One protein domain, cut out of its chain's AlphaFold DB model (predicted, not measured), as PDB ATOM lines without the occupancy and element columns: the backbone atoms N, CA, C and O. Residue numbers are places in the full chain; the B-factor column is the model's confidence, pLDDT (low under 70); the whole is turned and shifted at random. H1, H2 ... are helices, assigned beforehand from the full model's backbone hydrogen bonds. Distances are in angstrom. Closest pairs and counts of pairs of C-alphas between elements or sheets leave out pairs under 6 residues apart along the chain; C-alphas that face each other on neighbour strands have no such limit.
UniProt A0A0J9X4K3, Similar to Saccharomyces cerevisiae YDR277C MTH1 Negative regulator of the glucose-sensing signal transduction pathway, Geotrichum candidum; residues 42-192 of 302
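AT A GLANCE: This is residues 42 to 192 of the 302 residues of the protein "Similar to Saccharomyces cerevisiae YDR277C MTH1 Negative regulator of the glucose-sensing signal transduction pathway" of Geotrichum candidum (UniProt A0A0J9X4K3). The long helix H6 makes the core, with H3 beside it and H5 crossing it; H4 packs on H5, and the little helices H1 and H2 lie away among long loops. The 151 printed residues have six named helices, H1 to H6 in chain order, and no named strand; the class is all helix, with 65 of the 151 printed residues, under half, in the named helices. The whole is compact, radius of gyration of the C-alphas 15.3 A, spanning 42 by 38 by 35 A.

HOW THE PARTS SIT: H1, residues 44 to 47, and H2, residues 58 to 61, touch no helix. H3, residues 83 to 91, touches H6, residues 172 to 192, through 179 to 187 alone, at a shallow tilt of 27 degrees, opposite ways; the closest C-alphas, of Ser 90 and Ile 179, are 6.6 A apart. H4, residues 124 to 132, touches H5, residues 144 to 161, at a steep tilt of 46 degrees; the closest C-alphas, of Ile 128 and Ala 151, are 5.3 A apart. H5, with residues 150 to 158 alone, touches H6 in a helical hairpin; the closest C-alphas, of Thr 154 and Tyr 182, are 6.1 A apart. Every O i to N i+4 pair is within hydrogen-bond range in H3 to H6; H1 and H2 are too short for one.

IN THESE COORDINATES: H1 begins at C-alpha 44 (14.158, -26.409, -9.795). H5 is 26.2 A long; H6, 30.2 A, ends at C-alpha 192 (5.604, -41.476, -33.193).

THE WHOLE: The printed part has no cut. The links H2 to H3, H3 to H4 and H4 to H5 are long; residues 99 to 104 stand free. Residues 166 to 167 are under pLDDT 70.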
ATOM      1  N   LEU A  42      19.774 -22.109  -7.699       97.12
ATOM      2  CA  LEU A  42      18.466 -22.384  -7.112       97.12
ATOM      3  C   LEU A  42      17.981 -23.792  -7.487       97.12
ATOM      4  O   LEU A  42      18.203 -24.229  -8.617       97.12
ATOM      5  N   PRO A  43      17.293 -24.507  -6.579       97.88
ATOM      6  CA  PRO A  43      16.653 -25.774  -6.918       97.88
ATOM      7  C   PRO A  43      15.462 -25.544  -7.858       97.88
ATOM      8  O   PRO A  43      14.732 -24.555  -7.712       97.88
ATOM      9  N   LEU A  44      15.202 -26.483  -8.768       97.81
ATOM     10  CA  LEU A  44      14.158 -26.409  -9.795       97.81
ATOM     11  C   LEU A  44      12.788 -26.072  -9.198       97.81
ATOM     12  O   LEU A  44      12.084 -25.191  -9.684       97.81
ATOM     13  N   LYS A  45      12.424 -26.712  -8.083       97.38
ATOM     14  CA  LYS A  45      11.136 -26.476  -7.410       97.38
ATOM     15  C   LYS A  45      10.924 -25.009  -7.009       97.38
ATOM     16  O   LYS A  45       9.790 -24.545  -7.020       97.38
ATOM     17  N   SER A  46      11.990 -24.274  -6.681       97.06
ATOM     18  CA  SER A  46      11.895 -22.865  -6.264       97.06
ATOM     19  C   SER A  46      11.674 -21.891  -7.429       97.06
ATOM     20  O   SER A  46      11.121 -20.803  -7.241       97.06
ATOM     21  N   VAL A  47      12.072 -22.283  -8.645       97.19
ATOM     22  CA  VAL A  47      11.941 -21.453  -9.853       97.19
ATOM     23  C   VAL A  47      10.656 -21.733 -10.634       97.19
ATOM     24  O   VAL A  47      10.271 -20.918 -11.473       97.19
ATOM     25  N   LEU A  48       9.962 -22.838 -10.347       97.25
ATOM     26  CA  LEU A  48       8.670 -23.153 -10.959       97.25
ATOM     27  C   LEU A  48       7.553 -22.220 -10.452       97.25
ATOM     28  O   LEU A  48       7.651 -21.687  -9.340       97.25
ATOM     29  N   PRO A  49       6.501 -21.981 -11.256       96.25
ATOM     30  CA  PRO A  49       5.324 -21.237 -10.814       96.25
ATOM     31  C   PRO A  49       4.640 -21.920  -9.625       96.25
ATOM     32  O   PRO A  49       4.470 -23.137  -9.610       96.25
ATOM     33  N   THR A  50       4.221 -21.128  -8.641       95.25
ATOM     34  CA  THR A  50       3.424 -21.599  -7.495       95.25
ATOM     35  C   THR A  50       1.921 -21.488  -7.740       95.25
ATOM     36  O   THR A  50       1.141 -22.134  -7.052       95.25
ATOM     37  N   SER A  51       1.516 -20.671  -8.715       95.50
ATOM     38  CA  SER A  51       0.133 -20.505  -9.151       95.50
ATOM     39  C   SER A  51       0.073 -20.479 -10.672       95.50
ATOM     40  O   SER A  51       0.934 -19.887 -11.330       95.50
ATOM     41  N   TYR A  52      -0.967 -21.108 -11.212       96.25
ATOM     42  CA  TYR A  52      -1.199 -21.233 -12.648       96.25
ATOM     43  C   TYR A  52      -2.431 -20.458 -13.129       96.25
ATOM     44  O   TYR A  52      -2.706 -20.442 -14.325       96.25
ATOM     45  N   ALA A  53      -3.140 -19.767 -12.231       96.25
ATOM     46  CA  ALA A  53      -4.407 -19.105 -12.543       96.25
ATOM     47  C   ALA A  53      -4.295 -18.078 -13.686       96.25
ATOM     48  O   ALA A  53      -5.194 -17.953 -14.505       96.25
ATOM     49  N   ALA A  54      -3.163 -17.374 -13.784       96.69
ATOM     50  CA  ALA A  54      -2.938 -16.379 -14.834       96.69
ATOM     51  C   ALA A  54      -2.555 -16.988 -16.201       96.69
ATOM     52  O   ALA A  54      -2.514 -16.271 -17.201       96.69
ATOM     53  N   MET A  55      -2.225 -18.284 -16.249       96.75
ATOM     54  CA  MET A  55      -1.775 -18.975 -17.465       96.75
ATOM     55  C   MET A  55      -2.918 -19.564 -18.292       96.75
ATOM     56  O   MET A  55      -2.687 -19.951 -19.434       96.75
ATOM     57  N   TYR A  56      -4.128 -19.636 -17.742       97.12
ATOM     58  CA  TYR A  56      -5.291 -20.219 -18.405       97.12
ATOM     59  C   TYR A  56      -6.468 -19.247 -18.347       97.12
ATOM     60  O   TYR A  56      -6.494 -18.329 -17.527       97.12
ATOM     61  N   THR A  57      -7.426 -19.410 -19.257       95.44
ATOM     62  CA  THR A  57      -8.655 -18.614 -19.231       95.44
ATOM     63  C   THR A  57      -9.556 -19.065 -18.077       95.44
ATOM     64  O   THR A  57      -9.485 -20.230 -17.675       95.44
ATOM     65  N   PRO A  58     -10.427 -18.181 -17.553       96.00
ATOM     66  CA  PRO A  58     -11.374 -18.548 -16.502       96.00
ATOM     67  C   PRO A  58     -12.219 -19.772 -16.863       96.00
ATOM     68  O   PRO A  58     -12.419 -20.625 -16.012       96.00
ATOM     69  N   ASP A  59     -12.617 -19.909 -18.130       95.81
ATOM     70  CA  ASP A  59     -13.427 -21.037 -18.608       95.81
ATOM     71  C   ASP A  59     -12.718 -22.386 -18.440       95.81
ATOM     72  O   ASP A  59     -13.334 -23.371 -18.049       95.81
ATOM     73  N   VAL A  60     -11.403 -22.430 -18.682       94.06
ATOM     74  CA  VAL A  60     -10.594 -23.647 -18.501       94.06
ATOM     75  C   VAL A  60     -10.432 -23.993 -17.018       94.06
ATOM     76  O   VAL A  60     -10.272 -25.160 -16.672       94.06
ATOM     77  N   LEU A  61     -10.460 -22.989 -16.141       95.75
ATOM     78  CA  LEU A  61     -10.304 -23.152 -14.695       95.75
ATOM     79  C   LEU A  61     -11.637 -23.291 -13.947       95.75
ATOM     80  O   LEU A  61     -11.624 -23.535 -12.742       95.75
ATOM     81  N   ALA A  62     -12.768 -23.111 -14.634       96.19
ATOM     82  CA  ALA A  62     -14.093 -23.112 -14.025       96.19
ATOM     83  C   ALA A  62     -14.470 -24.489 -13.465       96.19
ATOM     84  O   ALA A  62     -15.105 -24.577 -12.415       96.19
ATOM     85  N   ASP A  63     -14.051 -25.560 -14.144       95.75
ATOM     86  CA  ASP A  63     -14.286 -26.930 -13.705       95.75
ATOM     87  C   ASP A  63     -13.104 -27.451 -12.875       95.75
ATOM     88  O   ASP A  63     -12.071 -27.866 -13.402       95.75
ATOM     89  N   THR A  64     -13.269 -27.463 -11.552       95.62
ATOM     90  CA  THR A  64     -12.245 -27.949 -10.615       95.62
ATOM     91  C   THR A  64     -11.988 -29.450 -10.728       95.62
ATOM     92  O   THR A  64     -10.918 -29.903 -10.322       95.62
ATOM     93  N   THR A  65     -12.914 -30.224 -11.309       96.69
ATOM     94  CA  THR A  65     -12.713 -31.661 -11.559       96.69
ATOM     95  C   THR A  65     -11.722 -31.910 -12.692       96.69
ATOM     96  O   THR A  65     -11.095 -32.965 -12.744       96.69
ATOM     97  N   GLN A  66     -11.528 -30.911 -13.560       95.31
ATOM     98  CA  GLN A  66     -10.569 -30.926 -14.659       95.31
ATOM     99  C   GLN A  66      -9.211 -30.339 -14.266       95.31
ATOM    100  O   GLN A  66      -8.396 -30.048 -15.145       95.31
ATOM    101  N   LEU A  67      -8.931 -30.178 -12.966       96.19
ATOM    102  CA  LEU A  67      -7.662 -29.656 -12.462       96.19
ATOM    103  C   LEU A  67      -6.857 -30.713 -11.692       96.19
ATOM    104  O   LEU A  67      -7.394 -31.580 -11.006       96.19
ATOM    105  N   THR A  68      -5.534 -30.617 -11.782       95.44
ATOM    106  CA  THR A  68      -4.588 -31.372 -10.960       95.44
ATOM    107  C   THR A  68      -4.552 -30.813  -9.537       95.44
ATOM    108  O   THR A  68      -5.009 -29.699  -9.277       95.44
ATOM    109  N   ALA A  69      -3.924 -31.543  -8.610       94.88
ATOM    110  CA  ALA A  69      -3.720 -31.075  -7.235       94.88
ATOM    111  C   ALA A  69      -2.934 -29.748  -7.155       94.88
ATOM    112  O   ALA A  69      -3.098 -28.977  -6.214       94.88
ATOM    113  N   GLU A  70      -2.097 -29.457  -8.154       93.75
ATOM    114  CA  GLU A  70      -1.346 -28.203  -8.277       93.75
ATOM    115  C   GLU A  70      -2.144 -27.068  -8.946       93.75
ATOM    116  O   GLU A  70      -1.605 -25.976  -9.135       93.75
ATOM    117  N   GLY A  71      -3.402 -27.308  -9.330       94.56
ATOM    118  CA  GLY A  71      -4.273 -26.320  -9.968       94.56
ATOM    119  C   GLY A  71      -4.001 -26.103 -11.459       94.56
ATOM    120  O   GLY A  71      -4.297 -25.029 -11.984       94.56
ATOM    121  N   ARG A  72      -3.407 -27.085 -12.152       95.94
ATOM    122  CA  ARG A  72      -3.247 -27.063 -13.617       95.94
ATOM    123  C   ARG A  72      -4.351 -27.863 -14.299       95.94
ATOM    124  O   ARG A  72      -4.806 -28.828 -13.709       95.94
ATOM    125  N   PRO A  73      -4.725 -27.570 -15.550       96.38
ATOM    126  CA  PRO A  73      -5.667 -28.411 -16.282       96.38
ATOM    127  C   PRO A  73      -5.153 -29.844 -16.483       96.38
ATOM    128  O   PRO A  73      -3.974 -30.040 -16.797       96.38
ATOM    129  N   LEU A  74      -6.027 -30.846 -16.364       95.00
ATOM    130  CA  LEU A  74      -5.687 -32.267 -16.515       95.00
ATOM    131  C   LEU A  74      -5.069 -32.583 -17.882       95.00
ATOM    132  O   LEU A  74      -4.151 -33.394 -17.954       95.00
ATOM    133  N   PHE A  75      -5.473 -31.884 -18.951       92.06
ATOM    134  CA  PHE A  75      -4.908 -32.075 -20.299       92.06
ATOM    135  C   PHE A  75      -3.402 -31.761 -20.400       92.06
ATOM    136  O   PHE A  75      -2.766 -32.071 -21.417       92.06
ATOM    137  N   THR A  76      -2.829 -31.112 -19.378       93.56
ATOM    138  CA  THR A  76      -1.387 -30.852 -19.268       93.56
ATOM    139  C   THR A  76      -0.604 -32.063 -18.760       93.56
ATOM    140  O   THR A  76       0.624 -32.075 -18.846       93.56
ATOM    141  N   GLN A  77      -1.282 -33.101 -18.268       94.81
ATOM    142  CA  GLN A  77      -0.696 -34.401 -17.967       94.81
ATOM    143  C   GLN A  77      -0.968 -35.344 -19.137       94.81
ATOM    144  O   GLN A  77      -2.115 -35.590 -19.496       94.81
ATOM    145  N   ARG A  78       0.095 -35.854 -19.764       95.12
ATOM    146  CA  ARG A  78      -0.013 -36.782 -20.891       95.12
ATOM    147  C   ARG A  78       0.964 -37.930 -20.731       95.12
ATOM    148  O   ARG A  78       2.089 -37.732 -20.270       95.12
ATOM    149  N   ASP A  79       0.531 -39.108 -21.160       96.12
ATOM    150  CA  ASP A  79       1.362 -40.307 -21.237       96.12
ATOM    151  C   ASP A  79       2.133 -40.336 -22.566       96.12
ATOM    152  O   ASP A  79       1.837 -41.095 -23.490       96.12
ATOM    153  N   LEU A  80       3.075 -39.398 -22.687       97.94
ATOM    154  CA  LEU A  80       3.980 -39.255 -23.827       97.94
ATOM    155  C   LEU A  80       5.427 -39.377 -23.344       97.94
ATOM    156  O   LEU A  80       5.754 -38.993 -22.216       97.94
ATOM    157  N   VAL A  81       6.306 -39.896 -24.202       98.06
ATOM    158  CA  VAL A  81       7.724 -40.071 -23.868       98.06
ATOM    159  C   VAL A  81       8.355 -38.773 -23.362       98.06
ATOM    160  O   VAL A  81       8.229 -37.728 -23.982       98.06
ATOM    161  N   ASP A  82       9.045 -38.828 -22.220       97.88
ATOM    162  CA  ASP A  82       9.706 -37.674 -21.591       97.88
ATOM    163  C   ASP A  82       8.788 -36.459 -21.313       97.88
ATOM    164  O   ASP A  82       9.284 -35.358 -21.036       97.88
ATOM    165  N   TRP A  83       7.458 -36.639 -21.326       98.19
ATOM    166  CA  TRP A  83       6.489 -35.545 -21.201       98.19
ATOM    167  C   TRP A  83       6.733 -34.700 -19.961       98.19
ATOM    168  O   TRP A  83       6.926 -33.492 -20.054       98.19
ATOM    169  N   ARG A  84       6.799 -35.340 -18.787       97.69
ATOM    170  CA  ARG A  84       6.904 -34.639 -17.503       97.69
ATOM    171  C   ARG A  84       8.126 -33.722 -17.429       97.69
ATOM    172  O   ARG A  84       8.039 -32.608 -16.920       97.69
ATOM    173  N   LYS A  85       9.266 -34.180 -17.945       98.00
ATOM    174  CA  LYS A  85      10.522 -33.422 -17.969       98.00
ATOM    175  C   LYS A  85      10.413 -32.199 -18.879       98.00
ATOM    176  O   LYS A  85      10.863 -31.113 -18.518       98.00
ATOM    177  N   ASN A  86       9.817 -32.372 -20.053       98.62
ATOM    178  CA  ASN A  86       9.694 -31.313 -21.050       98.62
ATOM    179  C   ASN A  86       8.570 -30.319 -20.735       98.62
ATOM    180  O   ASN A  86       8.730 -29.125 -20.978       98.62
ATOM    181  N   ASP A  87       7.511 -30.772 -20.073       98.38
ATOM    182  CA  ASP A  87       6.508 -29.919 -19.442       98.38
ATOM    183  C   ASP A  87       7.156 -28.980 -18.410       98.38
ATOM    184  O   ASP A  87       6.971 -27.765 -18.486       98.38
ATOM    185  N   LEU A  88       8.028 -29.495 -17.535       98.31
ATOM    186  CA  LEU A  88       8.793 -28.657 -16.603       98.31
ATOM    187  C   LEU A  88       9.692 -27.641 -17.320       98.31
ATOM    188  O   LEU A  88       9.718 -26.479 -16.927       98.31
ATOM    189  N   ARG A  89      10.392 -28.033 -18.393       98.62
ATOM    190  CA  ARG A  89      11.185 -27.088 -19.206       98.62
ATOM    191  C   ARG A  89      10.320 -25.994 -19.825       98.62
ATOM    192  O   ARG A  89      10.727 -24.838 -19.836       98.62
ATOM    193  N   SER A  90       9.118 -26.339 -20.281       98.50
ATOM    194  CA  SER A  90       8.169 -25.371 -20.836       98.50
ATOM    195  C   SER A  90       7.728 -24.324 -19.805       98.50
ATOM    196  O   SER A  90       7.463 -23.184 -20.170       98.50
ATOM    197  N   LEU A  91       7.654 -24.691 -18.518       98.31
ATOM    198  CA  LEU A  91       7.310 -23.782 -17.415       98.31
ATOM    199  C   LEU A  91       8.459 -22.836 -17.028       98.31
ATOM    200  O   LEU A  91       8.232 -21.872 -16.301       98.31
ATOM    201  N   LEU A  92       9.685 -23.114 -17.488       98.50
ATOM    202  CA  LEU A  92      10.864 -22.266 -17.270       98.50
ATOM    203  C   LEU A  92      11.073 -21.228 -18.370       98.50
ATOM    204  O   LEU A  92      11.909 -20.334 -18.219       98.50
ATOM    205  N   ILE A  93      10.315 -21.322 -19.461       98.50
ATOM    206  CA  ILE A  93      10.103 -20.176 -20.332       98.50
ATOM    207  C   ILE A  93       9.189 -19.240 -19.537       98.50
ATOM    208  O   ILE A  93       8.148 -19.675 -19.049       98.50
ATOM    209  N   VAL A  94       9.597 -17.989 -19.327       98.19
ATOM    210  CA  VAL A  94       8.875 -17.010 -18.501       98.19
ATOM    211  C   VAL A  94       8.728 -15.682 -19.241       98.19
ATOM    212  O   VAL A  94       9.652 -15.268 -19.938       98.19
ATOM    213  N   PRO A  95       7.612 -14.953 -19.064       98.00
ATOM    214  CA  PRO A  95       7.412 -13.671 -19.740       98.00
ATOM    215  C   PRO A  95       8.346 -12.569 -19.230       98.00
ATOM    216  O   PRO A  95       8.657 -11.619 -19.941       98.00
ATOM    217  N   LYS A  96       8.775 -12.666 -17.969       97.81
ATOM    218  CA  LYS A  96       9.646 -11.697 -17.308       97.81
ATOM    219  C   LYS A  96      10.428 -12.383 -16.193       97.81
ATOM    220  O   LYS A  96       9.895 -13.265 -15.522       97.81
ATOM    221  N   LEU A  97      11.666 -11.945 -15.958       97.31
ATOM    222  CA  LEU A  97      12.429 -12.355 -14.778       97.31
ATOM    223  C   LEU A  97      11.735 -11.887 -13.495       97.31
ATOM    224  O   LEU A  97      11.201 -10.775 -13.425       97.31
ATOM    225  N   ARG A  98      11.774 -12.732 -12.465       95.81
ATOM    226  CA  ARG A  98      11.239 -12.371 -11.155       95.81
ATOM    227  C   ARG A  98      12.087 -11.262 -10.519       95.81
ATOM    228  O   ARG A  98      13.287 -11.162 -10.782       95.81
ATOM    229  N   ARG A  99      11.466 -10.393  -9.714       95.69
ATOM    230  CA  ARG A  99      12.138  -9.197  -9.164       95.69
ATOM    231  C   ARG A  99      13.290  -9.579  -8.237       95.69
ATOM    232  O   ARG A  99      14.345  -8.958  -8.284       95.69
ATOM    233  N   GLU A 100      13.103 -10.641  -7.464       94.50
ATOM    234  CA  GLU A 100      14.081 -11.208  -6.537       94.50
ATOM    235  C   GLU A 100      15.355 -11.733  -7.218       94.50
ATOM    236  O   GLU A 100      16.373 -11.925  -6.556       94.50
ATOM    237  N   TRP A 101      15.337 -11.934  -8.539       95.12
ATOM    238  CA  TRP A 101      16.508 -12.360  -9.309       95.12
ATOM    239  C   TRP A 101      17.405 -11.191  -9.740       95.12
ATOM    240  O   TRP A 101      18.422 -11.404 -10.395       95.12
ATOM    241  N   ASN A 102      17.058  -9.948  -9.378       93.38
ATOM    242  CA  ASN A 102      17.871  -8.751  -9.625       93.38
ATOM    243  C   ASN A 102      18.324  -8.596 -11.093       93.38
ATOM    244  O   ASN A 102      19.433  -8.147 -11.371       93.38
ATOM    245  N   GLY A 103      17.467  -8.993 -12.040       93.94
ATOM    246  CA  GLY A 103      17.732  -8.885 -13.478       93.94
ATOM    247  C   GLY A 103      18.628  -9.977 -14.073       93.94
ATOM    248  O   GLY A 103      18.874  -9.939 -15.275       93.94
ATOM    249  N   VAL A 104      19.075 -10.966 -13.289       95.12
ATOM    250  CA  VAL A 104      19.910 -12.078 -13.772       95.12
ATOM    251  C   VAL A 104      19.209 -13.405 -13.508       95.12
ATOM    252  O   VAL A 104      18.893 -13.726 -12.369       95.12
ATOM    253  N   ALA A 105      18.975 -14.202 -14.553       96.12
ATOM    254  CA  ALA A 105      18.384 -15.527 -14.385       96.12
ATOM    255  C   ALA A 105      19.298 -16.429 -13.521       96.12
ATOM    256  O   ALA A 105      20.487 -16.558 -13.836       96.12
ATOM    257  N   PRO A 106      18.778 -17.054 -12.450       97.00
ATOM    258  CA  PRO A 106      19.556 -17.974 -11.629       97.00
ATOM    259  C   PRO A 106      19.900 -19.250 -12.406       97.00
ATOM    260  O   PRO A 106      19.169 -19.663 -13.312       97.00
ATOM    261  N   GLN A 107      20.998 -19.899 -12.026       97.19
ATOM    262  CA  GLN A 107      21.322 -21.232 -12.533       97.19
ATOM    263  C   GLN A 107      20.535 -22.278 -11.745       97.19
ATOM    264  O   GLN A 107      20.479 -22.237 -10.516       97.19
ATOM    265  N   ILE A 108      19.911 -23.214 -12.455       98.06
ATOM    266  CA  ILE A 108      19.179 -24.315 -11.829       98.06
ATOM    267  C   ILE A 108      20.185 -25.412 -11.477       98.06
ATOM    268  O   ILE A 108      21.020 -25.766 -12.307       98.06
ATOM    269  N   ILE A 109      20.127 -25.919 -10.243       98.00
ATOM    270  CA  ILE A 109      21.049 -26.956  -9.749       98.00
ATOM    271  C   ILE A 109      20.883 -28.250 -10.560       98.00
ATOM    272  O   ILE A 109      21.859 -28.916 -10.904       98.00
ATOM    273  N   GLU A 110      19.642 -28.605 -10.877       97.94
ATOM    274  CA  GLU A 110      19.290 -29.787 -11.647       97.94
ATOM    275  C   GLU A 110      19.705 -29.627 -13.122       97.94
ATOM    276  O   GLU A 110      19.308 -28.666 -13.794       97.94
ATOM    277  N   PRO A 111      20.473 -30.579 -13.680       96.69
ATOM    278  CA  PRO A 111      21.025 -30.439 -15.018       96.69
ATOM    279  C   PRO A 111      19.943 -30.483 -16.098       96.69
ATOM    280  O   PRO A 111      18.973 -31.240 -16.041       96.69
ATOM    281  N   GLY A 112      20.160 -29.708 -17.160       95.75
ATOM    282  CA  GLY A 112      19.294 -29.716 -18.337       95.75
ATOM    283  C   GLY A 112      18.010 -28.897 -18.203       95.75
ATOM    284  O   GLY A 112      17.137 -29.042 -19.067       95.75
ATOM    285  N   PHE A 113      17.931 -28.048 -17.180       98.19
ATOM    286  CA  PHE A 113      16.920 -27.014 -16.998       98.19
ATOM    287  C   PHE A 113      17.565 -25.630 -17.089       98.19
ATOM    288  O   PHE A 113      18.660 -25.404 -16.577       98.19
ATOM    289  N   ARG A 114      16.886 -24.699 -17.757       97.94
ATOM    290  CA  ARG A 114      17.344 -23.321 -17.943       97.94
ATOM    291  C   ARG A 114      16.134 -22.404 -18.007       97.94
ATOM    292  O   ARG A 114      15.139 -22.746 -18.639       97.94
ATOM    293  N   ILE A 115      16.242 -21.248 -17.362       98.38
ATOM    294  CA  ILE A 115      15.236 -20.191 -17.455       98.38
ATOM    295  C   ILE A 115      15.456 -19.433 -18.758       98.38
ATOM    296  O   ILE A 115      16.574 -19.006 -19.052       98.38
ATOM    297  N   ILE A 116      14.385 -19.261 -19.524       98.44
ATOM    298  CA  ILE A 116      14.387 -18.535 -20.791       98.44
ATOM    299  C   ILE A 116      13.357 -17.418 -20.680       98.44
ATOM    300  O   ILE A 116      12.233 -17.652 -20.249       98.44
ATOM    301  N   VAL A 117      13.734 -16.195 -21.042       98.38
ATOM    302  CA  VAL A 117      12.817 -15.054 -21.002       98.38
ATOM    303  C   VAL A 117      12.227 -14.859 -22.390       98.38
ATOM    304  O   VAL A 117      12.975 -14.622 -23.331       98.38
ATOM    305  N   LEU A 118      10.903 -14.940 -22.502       98.19
ATOM    306  CA  LEU A 118      10.165 -14.676 -23.734       98.19
ATOM    307  C   LEU A 118       9.062 -13.646 -23.463       98.19
ATOM    308  O   LEU A 118       7.989 -14.037 -22.998       98.19
ATOM    309  N   PRO A 119       9.303 -12.351 -23.724       97.50
ATOM    310  CA  PRO A 119       8.343 -11.285 -23.450       97.50
ATOM    311  C   PRO A 119       6.978 -11.480 -24.135       97.50
ATOM    312  O   PRO A 119       6.861 -12.127 -25.172       97.50
ATOM    313  N   LEU A 120       5.921 -10.901 -23.555       96.19
ATOM    314  CA  LEU A 120       4.550 -10.973 -24.100       96.19
ATOM    315  C   LEU A 120       4.349 -10.126 -25.371       96.19
ATOM    316  O   LEU A 120       3.364 -10.290 -26.090       96.19
ATOM    317  N   ASP A 121       5.254  -9.185 -25.600       95.12
ATOM    318  CA  ASP A 121       5.368  -8.303 -26.756       95.12
ATOM    319  C   ASP A 121       6.457  -8.763 -27.738       95.12
ATOM    320  O   ASP A 121       6.786  -8.027 -28.665       95.12
ATOM    321  N   ALA A 122       6.997  -9.975 -27.557       96.19
ATOM    322  CA  ALA A 122       7.960 -10.558 -28.480       96.19
ATOM    323  C   ALA A 122       7.377 -10.666 -29.900       96.19
ATOM    324  O   ALA A 122       6.221 -11.062 -30.103       96.19
ATOM    325  N   SER A 123       8.212 -10.338 -30.880       95.62
ATOM    326  CA  SER A 123       7.937 -10.553 -32.298       95.62
ATOM    327  C   SER A 123       7.805 -12.045 -32.620       95.62
ATOM    328  O   SER A 123       8.211 -12.918 -31.850       95.62
ATOM    329  N   GLU A 124       7.231 -12.363 -33.779       95.94
ATOM    330  CA  GLU A 124       7.073 -13.757 -34.211       95.94
ATOM    331  C   GLU A 124       8.421 -14.462 -34.350       95.94
ATOM    332  O   GLU A 124       8.577 -15.578 -33.855       95.94
ATOM    333  N   ASP A 125       9.409 -13.779 -34.927       97.88
ATOM    334  CA  ASP A 125      10.765 -14.303 -35.073       97.88
ATOM    335  C   ASP A 125      11.425 -14.558 -33.717       97.88
ATOM    336  O   ASP A 125      12.079 -15.583 -33.532       97.88
ATOM    337  N   GLU A 126      11.232 -13.676 -32.731       98.06
ATOM    338  CA  GLU A 126      11.734 -13.899 -31.371       98.06
ATOM    339  C   GLU A 126      11.070 -15.108 -30.710       98.06
ATOM    340  O   GLU A 126      11.765 -15.917 -30.089       98.06
ATOM    341  N   ILE A 127       9.752 -15.274 -30.869       98.31
ATOM    342  CA  ILE A 127       9.027 -16.443 -30.354       98.31
ATOM    343  C   ILE A 127       9.568 -17.718 -31.007       98.31
ATOM    344  O   ILE A 127       9.945 -18.650 -30.298       98.31
ATOM    345  N   ILE A 128       9.667 -17.752 -32.339       98.62
ATOM    346  CA  ILE A 128      10.166 -18.908 -33.095       98.62
ATOM    347  C   ILE A 128      11.593 -19.249 -32.664       98.62
ATOM    348  O   ILE A 128      11.856 -20.377 -32.248       98.62
ATOM    349  N   ASN A 129      12.503 -18.273 -32.687       98.69
ATOM    350  CA  ASN A 129      13.899 -18.474 -32.300       98.69
ATOM    351  C   ASN A 129      14.023 -18.960 -30.852       98.69
ATOM    352  O   ASN A 129      14.848 -19.829 -30.555       98.69
ATOM    353  N   THR A 130      13.182 -18.454 -29.950       98.75
ATOM    354  CA  THR A 130      13.167 -18.882 -28.549       98.75
ATOM    355  C   THR A 130      12.702 -20.327 -28.396       98.75
ATOM    356  O   THR A 130      13.343 -21.103 -27.688       98.75
ATOM    357  N   LEU A 131      11.623 -20.722 -29.077       98.62
ATOM    358  CA  LEU A 131      11.111 -22.094 -29.037       98.62
ATOM    359  C   LEU A 131      12.116 -23.093 -29.629       98.62
ATOM    360  O   LEU A 131      12.371 -24.142 -29.032       98.62
ATOM    361  N   VAL A 132      12.739 -22.744 -30.756       98.62
ATOM    362  CA  VAL A 132      13.724 -23.583 -31.457       98.62
ATOM    363  C   VAL A 132      15.024 -23.738 -30.663       98.62
ATOM    364  O   VAL A 132      15.608 -24.818 -30.652       98.62
ATOM    365  N   SER A 133      15.478 -22.681 -29.981       98.38
ATOM    366  CA  SER A 133      16.693 -22.701 -29.144       98.38
ATOM    367  C   SER A 133      16.454 -23.155 -27.696       98.38
ATOM    368  O   SER A 133      17.388 -23.181 -26.879       98.38
ATOM    369  N   SER A 134      15.209 -23.504 -27.359       98.31
ATOM    370  CA  SER A 134      14.845 -24.008 -26.039       98.31
ATOM    371  C   SER A 134      15.394 -25.414 -25.788       98.31
ATOM    372  O   SER A 134      15.786 -26.144 -26.693       98.31
ATOM    373  N   ASP A 135      15.410 -25.819 -24.520       98.19
ATOM    374  CA  ASP A 135      15.827 -27.167 -24.126       98.19
ATOM    375  C   ASP A 135      14.697 -28.213 -24.259       98.19
ATOM    376  O   ASP A 135      14.887 -29.370 -23.869       98.19
ATOM    377  N   ILE A 136      13.521 -27.827 -24.770       98.62
ATOM    378  CA  ILE A 136      12.353 -28.706 -24.916       98.62
ATOM    379  C   ILE A 136      12.682 -29.836 -25.907       98.62
ATOM    380  O   ILE A 136      13.103 -29.598 -27.032       98.62
ATOM    381  N   TYR A 137      12.506 -31.079 -25.462       98.50
ATOM    382  CA  TYR A 137      12.779 -32.323 -26.188       98.50
ATOM    383  C   TYR A 137      14.204 -32.466 -26.755       98.50
ATOM    384  O   TYR A 137      14.448 -33.242 -27.680       98.50
ATOM    385  N   LYS A 138      15.197 -31.776 -26.174       98.00
ATOM    386  CA  LYS A 138      16.575 -31.789 -26.701       98.00
ATOM    387  C   LYS A 138      17.217 -33.178 -26.792       98.00
ATOM    388  O   LYS A 138      18.100 -33.397 -27.617       98.00
ATOM    389  N   GLU A 139      16.788 -34.124 -25.955       97.81
ATOM    390  CA  GLU A 139      17.282 -35.507 -25.987       97.81
ATOM    391  C   GLU A 139      16.914 -36.266 -27.273       97.81
ATOM    392  O   GLU A 139      17.650 -37.172 -27.663       97.81
ATOM    393  N   HIS A 140      15.855 -35.850 -27.974       98.00
ATOM    394  CA  HIS A 140      15.388 -36.489 -29.210       98.00
ATOM    395  C   HIS A 140      16.127 -36.010 -30.463       98.00
ATOM    396  O   HIS A 140      15.951 -36.590 -31.534       98.00
ATOM    397  N   LYS A 141      16.999 -34.996 -30.328       97.81
ATOM    398  CA  LYS A 141      17.870 -34.481 -31.401       97.81
ATOM    399  C   LYS A 141      17.103 -34.218 -32.698       97.81
ATOM    400  O   LYS A 141      17.507 -34.651 -33.777       97.81
ATOM    401  N   PHE A 142      15.967 -33.540 -32.572       98.25
ATOM    402  CA  PHE A 142      15.192 -33.121 -33.726       98.25
ATOM    403  C   PHE A 142      16.033 -32.267 -34.674       98.25
ATOM    404  O   PHE A 142      16.897 -31.497 -34.250       98.25
ATOM    405  N   GLU A 143      15.774 -32.415 -35.969       98.19
ATOM    406  CA  GLU A 143      16.426 -31.593 -36.977       98.19
ATOM    407  C   GLU A 143      16.005 -30.130 -36.797       98.19
ATOM    408  O   GLU A 143      14.831 -29.835 -36.568       98.19
ATOM    409  N   HIS A 144      16.954 -29.204 -36.934       98.31
ATOM    410  CA  HIS A 144      16.687 -27.776 -36.762       98.31
ATOM    411  C   HIS A 144      15.555 -27.278 -37.671       98.31
ATOM    412  O   HIS A 144      14.681 -26.542 -37.223       98.31
ATOM    413  N   ARG A 145      15.517 -27.742 -38.928       98.19
ATOM    414  CA  ARG A 145      14.453 -27.400 -39.880       98.19
ATOM    415  C   ARG A 145      13.068 -27.808 -39.376       98.19
ATOM    416  O   ARG A 145      12.140 -27.013 -39.478       98.19
ATOM    417  N   PHE A 146      12.943 -29.014 -38.819       98.06
ATOM    418  CA  PHE A 146      11.691 -29.495 -38.238       98.06
ATOM    419  C   PHE A 146      11.251 -28.595 -37.076       98.06
ATOM    420  O   PHE A 146      10.116 -28.133 -37.066       98.06
ATOM    421  N   LEU A 147      12.167 -28.255 -36.159       98.62
ATOM    422  CA  LEU A 147      11.871 -27.361 -35.032       98.62
ATOM    423  C   LEU A 147      11.350 -25.995 -35.506       98.62
ATOM    424  O   LEU A 147      10.345 -25.508 -34.988       98.62
ATOM    425  N   VAL A 148      12.003 -25.399 -36.511       98.62
ATOM    426  CA  VAL A 148      11.586 -24.115 -37.100       98.62
ATOM    427  C   VAL A 148      10.187 -24.221 -37.706       98.62
ATOM    428  O   VAL A 148       9.340 -23.385 -37.402       98.62
ATOM    429  N   GLN A 149       9.916 -25.258 -38.502       98.38
ATOM    430  CA  GLN A 149       8.602 -25.466 -39.120       98.38
ATOM    431  C   GLN A 149       7.497 -25.660 -38.074       98.38
ATOM    432  O   GLN A 149       6.448 -25.023 -38.160       98.38
ATOM    433  N   THR A 150       7.737 -26.484 -37.050       98.38
ATOM    434  CA  THR A 150       6.778 -26.703 -35.958       98.38
ATOM    435  C   THR A 150       6.510 -25.416 -35.180       98.38
ATOM    436  O   THR A 150       5.355 -25.123 -34.861       98.38
ATOM    437  N   ALA A 151       7.545 -24.621 -34.888       98.50
ATOM    438  CA  ALA A 151       7.396 -23.338 -34.206       98.50
ATOM    439  C   ALA A 151       6.611 -22.329 -35.058       98.50
ATOM    440  O   ALA A 151       5.650 -21.741 -34.565       98.50
ATOM    441  N   GLN A 152       6.958 -22.184 -36.342       98.44
ATOM    442  CA  GLN A 152       6.255 -21.315 -37.293       98.44
ATOM    443  C   GLN A 152       4.771 -21.667 -37.388       98.44
ATOM    444  O   GLN A 152       3.925 -20.797 -37.182       98.44
ATOM    445  N   TYR A 153       4.452 -22.943 -37.623       97.69
ATOM    446  CA  TYR A 153       3.071 -23.417 -37.694       97.69
ATOM    447  C   TYR A 153       2.307 -23.119 -36.398       97.69
ATOM    448  O   TYR A 153       1.196 -22.591 -36.430       97.69
ATOM    449  N   THR A 154       2.925 -23.385 -35.243       97.31
ATOM    450  CA  THR A 154       2.302 -23.147 -33.933       97.31
ATOM    451  C   THR A 154       1.991 -21.664 -33.706       97.31
ATOM    452  O   THR A 154       0.896 -21.325 -33.248       97.31
ATOM    453  N   VAL A 155       2.928 -20.768 -34.042       96.50
ATOM    454  CA  VAL A 155       2.741 -19.314 -33.913       96.50
ATOM    455  C   VAL A 155       1.667 -18.819 -34.883       96.50
ATOM    456  O   VAL A 155       0.748 -18.118 -34.459       96.50
ATOM    457  N   GLN A 156       1.712 -19.237 -36.150       95.12
ATOM    458  CA  GLN A 156       0.721 -18.855 -37.162       95.12
ATOM    459  C   GLN A 156      -0.695 -19.306 -36.779       95.12
ATOM    460  O   GLN A 156      -1.622 -18.496 -36.798       95.12
ATOM    461  N   ALA A 157      -0.867 -20.557 -36.341       93.44
ATOM    462  CA  ALA A 157      -2.158 -21.079 -35.893       93.44
ATOM    463  C   ALA A 157      -2.693 -20.340 -34.652       93.44
ATOM    464  O   ALA A 157      -3.902 -20.158 -34.484       93.44
ATOM    465  N   ALA A 158      -1.815 -19.888 -33.752       93.06
ATOM    466  CA  ALA A 158      -2.217 -19.042 -32.632       93.06
ATOM    467  C   ALA A 158      -2.644 -17.638 -33.094       93.06
ATOM    468  O   ALA A 158      -3.644 -17.117 -32.604       93.06
ATOM    469  N   ARG A 159      -1.944 -17.038 -34.061       91.00
ATOM    470  CA  ARG A 159      -2.294 -15.722 -34.623       91.00
ATOM    471  C   ARG A 159      -3.618 -15.743 -35.376       91.00
ATOM    472  O   ARG A 159      -4.433 -14.852 -35.160       91.00
ATOM    473  N   GLN A 160      -3.872 -16.781 -36.171       91.31
ATOM    474  CA  GLN A 160      -5.132 -16.954 -36.903       91.31
ATOM    475  C   GLN A 160      -6.350 -17.000 -35.969       91.31
ATOM    476  O   GLN A 160      -7.376 -16.389 -36.255       91.31
ATOM    477  N   ARG A 161      -6.222 -17.642 -34.803       88.62
ATOM    478  CA  ARG A 161      -7.280 -17.668 -33.775       88.62
ATOM    479  C   ARG A 161      -7.519 -16.308 -33.111       88.62
ATOM    480  O   ARG A 161      -8.594 -16.071 -32.572       88.62
ATOM    481  N   ASN A 162      -6.536 -15.411 -33.171       85.38
ATOM    482  CA  ASN A 162      -6.553 -14.107 -32.512       85.38
ATOM    483  C   ASN A 162      -6.800 -12.933 -33.475       85.38
ATOM    484  O   ASN A 162      -6.690 -11.789 -33.047       85.38
ATOM    485  N   VAL A 163      -7.162 -13.176 -34.744       77.44
ATOM    486  CA  VAL A 163      -7.378 -12.119 -35.762       77.44
ATOM    487  C   VAL A 163      -8.393 -11.059 -35.305       77.44
ATOM    488  O   VAL A 163      -8.266  -9.887 -35.652       77.44
ATOM    489  N   ASN A 164      -9.348 -11.435 -34.453       74.50
ATOM    490  CA  ASN A 164     -10.358 -10.517 -33.917       74.50
ATOM    491  C   ASN A 164      -9.863  -9.661 -32.733       74.50
ATOM    492  O   ASN A 164     -10.542  -8.716 -32.337       74.50
ATOM    493  N   GLN A 165      -8.694  -9.957 -32.158       72.06
ATOM    494  CA  GLN A 165      -8.093  -9.178 -31.076       72.06
ATOM    495  C   GLN A 165      -7.013  -8.258 -31.653       72.06
ATOM    496  O   GLN A 165      -5.848  -8.624 -31.765       72.06
ATOM    497  N   GLN A 166      -7.404  -7.032 -32.004       58.09
ATOM    498  CA  GLN A 166      -6.556  -6.002 -32.634       58.09
ATOM    499  C   GLN A 166      -5.373  -5.498 -31.777       58.09
ATOM    500  O   GLN A 166      -4.713  -4.521 -32.132       58.09
ATOM    501  N   GLN A 167      -5.080  -6.121 -30.637       61.59
ATOM    502  CA  GLN A 167      -3.992  -5.701 -29.763       61.59
ATOM    503  C   GLN A 167      -2.744  -6.523 -30.087       61.59
ATOM    504  O   GLN A 167      -2.687  -7.718 -29.826       61.59
ATOM    505  N   GLY A 168      -1.711  -5.869 -30.625       75.06
ATOM    506  CA  GLY A 168      -0.427  -6.497 -30.971       75.06
ATOM    507  C   GLY A 168       0.325  -7.151 -29.799       75.06
ATOM    508  O   GLY A 168       1.367  -7.764 -30.015       75.06
ATOM    509  N   ARG A 169      -0.195  -7.061 -28.568       88.56
ATOM    510  CA  ARG A 169       0.371  -7.682 -27.371       88.56
ATOM    511  C   ARG A 169      -0.407  -8.938 -26.997       88.56
ATOM    512  O   ARG A 169      -1.619  -8.895 -26.815       88.56
ATOM    513  N   MET A 170       0.314 -10.035 -26.814       92.06
ATOM    514  CA  MET A 170      -0.279 -11.314 -26.455       92.06
ATOM    515  C   MET A 170      -0.618 -11.365 -24.958       92.06
ATOM    516  O   MET A 170       0.163 -10.928 -24.109       92.06
ATOM    517  N   THR A 171      -1.784 -11.911 -24.618       94.75
ATOM    518  CA  THR A 171      -2.134 -12.202 -23.221       94.75
ATOM    519  C   THR A 171      -1.322 -13.388 -22.697       94.75
ATOM    520  O   THR A 171      -0.823 -14.212 -23.468       94.75
ATOM    521  N   LEU A 172      -1.198 -13.511 -21.373       96.19
ATOM    522  CA  LEU A 172      -0.459 -14.624 -20.774       96.19
ATOM    523  C   LEU A 172      -1.046 -16.008 -21.139       96.19
ATOM    524  O   LEU A 172      -0.251 -16.888 -21.473       96.19
ATOM    525  N   PRO A 173      -2.381 -16.213 -21.184       96.31
ATOM    526  CA  PRO A 173      -2.950 -17.477 -21.652       96.31
ATOM    527  C   PRO A 173      -2.635 -17.805 -23.113       96.31
ATOM    528  O   PRO A 173      -2.281 -18.939 -23.424       96.31
ATOM    529  N   GLN A 174      -2.695 -16.823 -24.018       95.06
ATOM    530  CA  GLN A 174      -2.331 -17.032 -25.426       95.06
ATOM    531  C   GLN A 174      -0.855 -17.404 -25.580       95.06
ATOM    532  O   GLN A 174      -0.516 -18.341 -26.301       95.06
ATOM    533  N   TRP A 175       0.018 -16.701 -24.859       97.12
ATOM    534  CA  TRP A 175       1.450 -16.971 -24.844       97.12
ATOM    535  C   TRP A 175       1.742 -18.383 -24.323       97.12
ATOM    536  O   TRP A 175       2.523 -19.124 -24.924       97.12
ATOM    537  N   ARG A 176       1.054 -18.801 -23.252       97.69
ATOM    538  CA  ARG A 176       1.196 -20.150 -22.700       97.69
ATOM    539  C   ARG A 176       0.714 -21.203 -23.694       97.69
ATOM    540  O   ARG A 176       1.399 -22.203 -23.887       97.69
ATOM    541  N   ASN A 177      -0.416 -20.952 -24.352       96.38
ATOM    542  CA  ASN A 177      -0.999 -21.843 -25.351       96.38
ATOM    543  C   ASN A 177      -0.028 -22.115 -26.516       96.38
ATOM    544  O   ASN A 177       0.094 -23.258 -26.950       96.38
ATOM    545  N   ILE A 178       0.719 -21.105 -26.983       97.69
ATOM    546  CA  ILE A 178       1.769 -21.292 -28.003       97.69
ATOM    547  C   ILE A 178       2.840 -22.274 -27.515       97.69
ATOM    548  O   ILE A 178       3.168 -23.227 -28.219       97.69
ATOM    549  N   ILE A 179       3.369 -22.067 -26.307       98.50
ATOM    550  CA  ILE A 179       4.425 -22.918 -25.744       98.50
ATOM    551  C   ILE A 179       3.930 -24.356 -25.541       98.50
ATOM    552  O   ILE A 179       4.655 -25.301 -25.848       98.50
ATOM    553  N   GLU A 180       2.701 -24.539 -25.054       97.75
ATOM    554  CA  GLU A 180       2.118 -25.866 -24.824       97.75
ATOM    555  C   GLU A 180       1.817 -26.616 -26.118       97.75
ATOM    556  O   GLU A 180       2.094 -27.810 -26.197       97.75
ATOM    557  N   ASN A 181       1.324 -25.932 -27.152       97.56
ATOM    558  CA  ASN A 181       1.128 -26.560 -28.458       97.56
ATOM    559  C   ASN A 181       2.463 -26.947 -29.097       97.56
ATOM    560  O   ASN A 181       2.572 -28.025 -29.674       97.56
ATOM    561  N   TYR A 182       3.496 -26.108 -28.963       98.69
ATOM    562  CA  TYR A 182       4.834 -26.448 -29.443       98.69
ATOM    563  C   TYR A 182       5.382 -27.678 -28.707       98.69
ATOM    564  O   TYR A 182       5.804 -28.640 -29.347       98.69
ATOM    565  N   LEU A 183       5.296 -27.693 -27.369       98.62
ATOM    566  CA  LEU A 183       5.641 -28.850 -26.538       98.62
ATOM    567  C   LEU A 183       4.893 -30.114 -26.985       98.62
ATOM    568  O   LEU A 183       5.508 -31.172 -27.106       98.62
ATOM    569  N   LEU A 184       3.586 -30.002 -27.224       97.81
ATOM    570  CA  LEU A 184       2.745 -31.115 -27.639       97.81
ATOM    571  C   LEU A 184       3.149 -31.664 -29.006       97.81
ATOM    572  O   LEU A 184       3.308 -32.872 -29.144       97.81
ATOM    573  N   ASN A 185       3.373 -30.795 -29.990       98.00
ATOM    574  CA  ASN A 185       3.802 -31.216 -31.321       98.00
ATOM    575  C   ASN A 185       5.139 -31.975 -31.270       98.00
ATOM    576  O   ASN A 185       5.276 -33.024 -31.898       98.00
ATOM    577  N   LEU A 186       6.100 -31.497 -30.471       98.62
ATOM    578  CA  LEU A 186       7.373 -32.194 -30.266       98.62
ATOM    579  C   LEU A 186       7.197 -33.540 -29.551       98.62
ATOM    580  O   LEU A 186       7.848 -34.518 -29.917       98.62
ATOM    581  N   ALA A 187       6.305 -33.602 -28.564       98.44
ATOM    582  CA  ALA A 187       5.991 -34.834 -27.852       98.44
ATOM    583  C   ALA A 187       5.355 -35.889 -28.761       98.44
ATOM    584  O   ALA A 187       5.753 -37.053 -28.721       98.44
ATOM    585  N   CYS A 188       4.403 -35.479 -29.602       97.81
ATOM    586  CA  CYS A 188       3.765 -36.367 -30.565       97.81
ATOM    587  C   CYS A 188       4.789 -36.929 -31.556       97.81
ATOM    588  O   CYS A 188       4.838 -38.138 -31.758       97.81
ATOM    589  N   GLU A 189       5.665 -36.087 -32.110       98.00
ATOM    590  CA  GLU A 189       6.723 -36.543 -33.018       98.00
ATOM    591  C   GLU A 189       7.700 -37.512 -32.329       98.00
ATOM    592  O   GLU A 189       8.049 -38.552 -32.895       98.00
ATOM    593  N   ALA A 190       8.137 -37.202 -31.101       98.50
ATOM    594  CA  ALA A 190       9.017 -38.077 -30.326       98.50
ATOM    595  C   ALA A 190       8.388 -39.463 -30.123       98.50
ATOM    596  O   ALA A 190       9.033 -40.486 -30.372       98.50
ATOM    597  N   GLN A 191       7.119 -39.488 -29.714       98.44
ATOM    598  CA  GLN A 191       6.366 -40.712 -29.486       98.44
ATOM    599  C   GLN A 191       6.178 -41.505 -30.789       98.44
ATOM    600  O   GLN A 191       6.533 -42.681 -30.838       98.44
ATOM    601  N   CYS A 192       5.757 -40.850 -31.877       98.06
ATOM    602  CA  CYS A 192       5.604 -41.476 -33.193       98.06
ATOM    603  C   CYS A 192       6.895 -42.140 -33.679       98.06
ATOM    604  O   CYS A 192       6.861 -43.262 -34.180       98.06
TER     605      CYS A 192